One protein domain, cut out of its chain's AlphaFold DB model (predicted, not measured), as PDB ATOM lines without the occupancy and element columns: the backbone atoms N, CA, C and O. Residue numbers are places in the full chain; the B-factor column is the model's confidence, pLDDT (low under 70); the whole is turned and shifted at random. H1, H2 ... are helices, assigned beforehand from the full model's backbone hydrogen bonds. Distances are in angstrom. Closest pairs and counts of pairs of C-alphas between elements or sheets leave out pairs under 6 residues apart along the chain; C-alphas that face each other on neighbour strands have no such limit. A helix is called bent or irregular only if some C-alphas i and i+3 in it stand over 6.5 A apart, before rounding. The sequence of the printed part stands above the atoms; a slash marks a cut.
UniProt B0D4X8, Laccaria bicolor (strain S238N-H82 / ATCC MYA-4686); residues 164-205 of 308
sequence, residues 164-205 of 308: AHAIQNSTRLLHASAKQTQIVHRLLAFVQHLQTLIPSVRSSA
ATOM      1  N   ALA A 164     -39.278  26.347  13.158       72.00
ATOM      2  CA  ALA A 164     -39.764  26.504  14.528       72.00
ATOM      3  C   ALA A 164     -38.749  25.969  15.557       72.00
ATOM      4  O   ALA A 164     -38.433  26.652  16.536       72.00
ATOM      5  N   HIS A 165     -38.166  24.793  15.302       79.00
ATOM      6  CA  HIS A 165     -37.124  24.230  16.161       79.00
ATOM      7  C   HIS A 165     -35.834  25.059  16.149       79.00
ATOM      8  O   HIS A 165     -35.204  25.200  17.197       79.00
ATOM      9  N   ALA A 166     -35.456  25.665  15.019       84.81
ATOM     10  CA  ALA A 166     -34.287  26.542  14.945       84.81
ATOM     11  C   ALA A 166     -34.422  27.779  15.855       84.81
ATOM     12  O   ALA A 166     -33.496  28.094  16.607       84.81
ATOM     13  N   ILE A 167     -35.587  28.438  15.850       86.31
ATOM     14  CA  ILE A 167     -35.867  29.610  16.702       86.31
ATOM     15  C   ILE A 167     -35.919  29.217  18.188       86.31
ATOM     16  O   ILE A 167     -35.403  29.921  19.061       86.31
ATOM     17  N   GLN A 168     -36.517  28.068  18.506       89.88
ATOM     18  CA  GLN A 168     -36.583  27.590  19.886       89.88
ATOM     19  C   GLN A 168     -35.195  27.196  20.420       89.88
ATOM     20  O   GLN A 168     -34.854  27.515  21.562       89.88
ATOM     21  N   ASN A 169     -34.376  26.535  19.599       91.94
ATOM     22  CA  ASN A 169     -33.026  26.119  19.976       91.94
ATOM     23  C   ASN A 169     -32.099  27.317  20.190       91.94
ATOM     24  O   ASN A 169     -31.362  27.328  21.178       91.94
ATOM     25  N   SER A 170     -32.173  28.346  19.339       93.50
ATOM     26  CA  SER A 170     -31.366  29.560  19.518       93.50
ATOM     27  C   SER A 170     -31.682  30.261  20.843       93.50
ATOM     28  O   SER A 170     -30.769  30.630  21.582       93.50
ATOM     29  N   THR A 171     -32.963  30.344  21.211       93.94
ATOM     30  CA  THR A 171     -33.401  30.944  22.482       93.94
ATOM     31  C   THR A 171     -32.897  30.151  23.690       93.94
ATOM     32  O   THR A 171     -32.396  30.724  24.660       93.94
ATOM     33  N   ARG A 172     -32.991  28.816  23.640       96.00
ATOM     34  CA  ARG A 172     -32.511  27.944  24.725       96.00
ATOM     35  C   ARG A 172     -30.995  28.024  24.888       96.00
ATOM     36  O   ARG A 172     -30.520  28.056  26.022       96.00
ATOM     37  N   LEU A 173     -30.258  28.089  23.780       95.19
ATOM     38  CA  LEU A 173     -28.804  28.221  23.788       95.19
ATOM     39  C   LEU A 173     -28.364  29.563  24.391       95.19
ATOM     40  O   LEU A 173     -27.461  29.584  25.222       95.19
ATOM     41  N   LEU A 174     -29.041  30.662  24.039       94.38
ATOM     42  CA  LEU A 174     -28.764  31.993  24.591       94.38
ATOM     43  C   LEU A 174     -29.025  32.042  26.105       94.38
ATOM     44  O   LEU A 174     -28.218  32.565  26.871       94.38
ATOM     45  N   HIS A 175     -30.116  31.430  26.572       95.94
ATOM     46  CA  HIS A 175     -30.381  31.335  28.012       95.94
ATOM     47  C   HIS A 175     -29.337  30.485  28.747       95.94
ATOM     48  O   HIS A 175     -28.920  30.817  29.859       95.94
ATOM     49  N   ALA A 176     -28.896  29.384  28.132       95.94
ATOM     50  CA  ALA A 176     -27.858  28.529  28.693       95.94
ATOM     51  C   ALA A 176     -26.507  29.257  28.798       95.94
ATOM     52  O   ALA A 176     -25.861  29.160  29.842       95.94
ATOM     53  N   SER A 177     -26.113  30.037  27.784       97.06
ATOM     54  CA  SER A 177     -24.862  30.806  27.817       97.06
ATOM     55  C   SER A 177     -24.883  31.899  28.891       97.06
ATOM     56  O   SER A 177     -23.908  32.058  29.623       97.06
ATOM     57  N   ALA A 178     -26.016  32.584  29.082       94.75
ATOM     58  CA  ALA A 178     -26.170  33.562  30.158       94.75
ATOM     59  C   ALA A 178     -26.007  32.922  31.550       94.75
ATOM     60  O   ALA A 178     -25.294  33.451  32.408       94.75
ATOM     61  N   LYS A 179     -26.618  31.750  31.772       97.12
ATOM     62  CA  LYS A 179     -26.445  30.985  33.020       97.12
ATOM     63  C   LYS A 179     -25.012  30.509  33.216       97.12
ATOM     64  O   LYS A 179     -24.514  30.559  34.338       97.12
ATOM     65  N   GLN A 180     -24.350  30.067  32.150       96.56
ATOM     66  CA  GLN A 180     -22.952  29.653  32.200       96.56
ATOM     67  C   GLN A 180     -22.069  30.797  32.707       96.56
ATOM     68  O   GLN A 180     -21.316  30.593  33.655       96.56
ATOM     69  N   THR A 181     -22.225  32.012  32.173       93.88
ATOM     70  CA  THR A 181     -21.484  33.192  32.648       93.88
ATOM     71  C   THR A 181     -21.745  33.469  34.130       93.88
ATOM     72  O   THR A 181     -20.805  33.682  34.894       93.88
ATOM     73  N   GLN A 182     -23.001  33.387  34.587       96.94
ATOM     74  CA  GLN A 182     -23.336  33.569  36.007       96.94
ATOM     75  C   GLN A 182     -22.672  32.524  36.914       96.94
ATOM     76  O   GLN A 182     -22.142  32.872  37.969       96.94
ATOM     77  N   ILE A 183     -22.703  31.250  36.518       97.44
ATOM     78  CA  ILE A 183     -22.073  30.161  37.273       97.44
ATOM     79  C   ILE A 183     -20.560  30.370  37.324       97.44
ATOM     80  O   ILE A 183     -19.977  30.253  38.397       97.44
ATOM     81  N   VAL A 184     -19.938  30.743  36.203       97.06
ATOM     82  CA  VAL A 184     -18.500  31.032  36.130       97.06
ATOM     83  C   VAL A 184     -18.120  32.177  37.070       97.06
ATOM     84  O   VAL A 184     -17.175  32.026  37.839       97.06
ATOM     85  N   HIS A 185     -18.877  33.278  37.098       95.31
ATOM     86  CA  HIS A 185     -18.619  34.373  38.042       95.31
ATOM     87  C   HIS A 185     -18.725  33.928  39.504       95.31
ATOM     88  O   HIS A 185     -17.872  34.280  40.318       95.31
ATOM     89  N   ARG A 186     -19.744  33.127  39.843       95.12
ATOM     90  CA  ARG A 186     -19.898  32.583  41.202       95.12
ATOM     91  C   ARG A 186     -18.750  31.645  41.571       95.12
ATOM     92  O   ARG A 186     -18.273  31.694  42.699       95.12
ATOM     93  N   LEU A 187     -18.297  30.821  40.628       95.06
ATOM     94  CA  LEU A 187     -17.176  29.906  40.823       95.06
ATOM     95  C   LEU A 187     -15.874  30.685  41.036       95.06
ATOM     96  O   LEU A 187     -15.156  30.398  41.988       95.06
ATOM     97  N   LEU A 188     -15.607  31.712  40.225       90.06
ATOM     98  CA  LEU A 188     -14.445  32.589  40.394       90.06
ATOM     99  C   LEU A 188     -14.443  33.274  41.768       90.06
ATOM    100  O   LEU A 188     -13.424  33.246  42.456       90.06
ATOM    101  N   ALA A 189     -15.587  33.807  42.208       88.88
ATOM    102  CA  ALA A 189     -15.720  34.402  43.539       88.88
ATOM    103  C   ALA A 189     -15.497  33.372  44.664       88.88
ATOM    104  O   ALA A 189     -14.865  33.675  45.674       88.88
ATOM    105  N   PHE A 190     -15.978  32.138  44.487       91.75
ATOM    106  CA  PHE A 190     -15.762  31.058  45.448       91.75
ATOM    107  C   PHE A 190     -14.291  30.636  45.531       91.75
ATOM    108  O   PHE A 190     -13.762  30.495  46.632       91.75
ATOM    109  N   VAL A 191     -13.611  30.491  44.391       87.38
ATOM    110  CA  VAL A 191     -12.171  30.189  44.338       87.38
ATOM    111  C   VAL A 191     -11.367  31.297  45.016       87.38
ATOM    112  O   VAL A 191     -10.504  31.001  45.842       87.38
ATOM    113  N   GLN A 192     -11.706  32.561  44.752       83.75
ATOM    114  CA  GLN A 192     -11.093  33.703  45.429       83.75
ATOM    115  C   GLN A 192     -11.309  33.637  46.949       83.75
ATOM    116  O   GLN A 192     -10.383  33.870  47.724       83.75
ATOM    117  N   HIS A 193     -12.513  33.279  47.401       83.69
ATOM    118  CA  HIS A 193     -12.799  33.180  48.829       83.69
ATOM    119  C   HIS A 193     -12.061  32.012  49.498       83.69
ATOM    120  O   HIS A 193     -11.502  32.181  50.582       83.69
ATOM    121  N   LEU A 194     -11.969  30.857  48.832       81.88
ATOM    122  CA  LEU A 194     -11.181  29.719  49.315       81.88
ATOM    123  C   LEU A 194      -9.701  30.079  49.497       81.88
ATOM    124  O   LEU A 194      -9.110  29.708  50.510       81.88
ATOM    125  N   GLN A 195      -9.124  30.853  48.573       70.81
ATOM    126  CA  GLN A 195      -7.743  31.341  48.680       70.81
ATOM    127  C   GLN A 195      -7.531  32.252  49.903       70.81
ATOM    128  O   GLN A 195      -6.447  32.264  50.482       70.81
ATOM    129  N   THR A 196      -8.563  32.979  50.347       73.12
ATOM    130  CA  THR A 196      -8.490  33.796  51.573       73.12
ATOM    131  C   THR A 196      -8.664  32.995  52.865       73.12
ATOM    132  O   THR A 196      -8.186  33.434  53.911       73.12
ATOM    133  N   LEU A 197      -9.320  31.829  52.805       76.56
ATOM    134  CA  LEU A 197      -9.711  31.050  53.984       76.56
ATOM    135  C   LEU A 197      -8.625  30.088  54.486       76.56
ATOM    136  O   LEU A 197      -8.705  29.625  55.620       76.56
ATOM    137  N   ILE A 198      -7.623  29.778  53.657       72.88
ATOM    138  CA  ILE A 198      -6.536  28.855  53.998       72.88
ATOM    139  C   ILE A 198      -5.216  29.643  54.063       72.88
ATOM    140  O   ILE A 198      -4.512  29.767  53.058       72.88
ATOM    141  N   PRO A 199      -4.829  30.171  55.241       64.25
ATOM    142  CA  PRO A 199      -3.560  30.876  55.424       64.25
ATOM    143  C   PRO A 199      -2.332  30.057  55.004       64.25
ATOM    144  O   PRO A 199      -1.335  30.640  54.589       64.25
ATOM    145  N   SER A 200      -2.410  28.722  55.054       56.88
ATOM    146  CA  SER A 200      -1.345  27.815  54.610       56.88
ATOM    147  C   SER A 200      -1.158  27.751  53.090       56.88
ATOM    148  O   SER A 200      -0.077  27.373  52.657       56.88
ATOM    149  N   VAL A 201      -2.148  28.165  52.288       57.62
ATOM    150  CA  VAL A 201      -2.010  28.363  50.828       57.62
ATOM    151  C   VAL A 201      -1.498  29.776  50.522       57.62
ATOM    152  O   VAL A 201      -0.829  29.993  49.519       57.62
ATOM    153  N   ARG A 202      -1.752  30.738  51.423       61.78
ATOM    154  CA  ARG A 202      -1.280  32.129  51.320       61.78
ATOM    155  C   ARG A 202       0.210  32.284  51.644       61.78
ATOM    156  O   ARG A 202       0.864  33.154  51.081       61.78
ATOM    157  N   SER A 203       0.739  31.479  52.569       53.34
ATOM    158  CA  SER A 203       2.153  31.515  52.972       53.34
ATOM    159  C   SER A 203       3.053  30.590  52.148       53.34
ATOM    160  O   SER A 203       4.264  30.805  52.104       53.34
ATOM    161  N   SER A 204       2.491  29.600  51.447       51.69
ATOM    162  CA  SER A 204       3.216  28.795  50.464       51.69
ATOM    163  C   SER A 204       3.357  29.569  49.147       51.69
ATOM    164  O   SER A 204       2.692  29.265  48.163       51.69
ATOM    165  N   ALA A 205       4.243  30.566  49.171       49.38
ATOM    166  CA  ALA A 205       4.687  31.393  48.053       49.38
ATOM    167  C   ALA A 205       3.617  32.315  47.437       49.38
ATOM    168  O   ALA A 205       2.789  31.897  46.633       49.38
TER     169      ALA A 205
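This is residues 164 to 205 of the 308 residues of a protein of Laccaria bicolor (strain S238N-H82 / ATCC MYA-4686) (UniProt B0D4X8). This is one long, lone helix, H1, with a small hooked end at residues 198 to 205, where a single short turn of helix, H2, sits at the corner beyond H1. Nothing folds back along H1, and its length makes the long axis of the rod. The printed part has 42 residues with two named helices, H1 then H2, and no named strand; the class is all helix. The whole is extended, with a radius of gyration of the C-alphas of 17.9 A, and the C-alphas span 57 by 13 by 7 A.

Find C-alpha 164 at (-39.764, 26.504, 14.528); from there H1, residues 164 to 197, runs to C-alpha 197 at (-9.711, 31.050, 53.984), 49.8 A from first to last C-alpha. H1 is not bent. One residue further on, look for H2, residues 199 to 203, which ends with C-alpha 203 at (2.153, 31.515, 52.972) and is 6.2 A long from first to last C-alpha.

Start from H1 and look at its residues 195 to 196, which alone touch H2. The two helices only just touch, with 3 pairs of C-alphas within 8 A, and they touch only at the corner by their tight link, Ile 198. The closest C-alphas of the two are those of Gln 195 and Val 201, 6.8 A apart, while the centres are 29.6 A apart. In the backbone of H1 and H2, every O i to N i+4 pair is within hydrogen-bond range.

Residues 164 to 205 stand free, with no C-alpha 8 or more residues away along the chain within 10 A. The two C-alphas farthest apart in the domain are those of Ala 164 and Ser 203, 57.1 A. The printed part has no cut. The mean pLDDT of the printed part is 83.8; look at residues 199 to 205 for the low confidence, under 70.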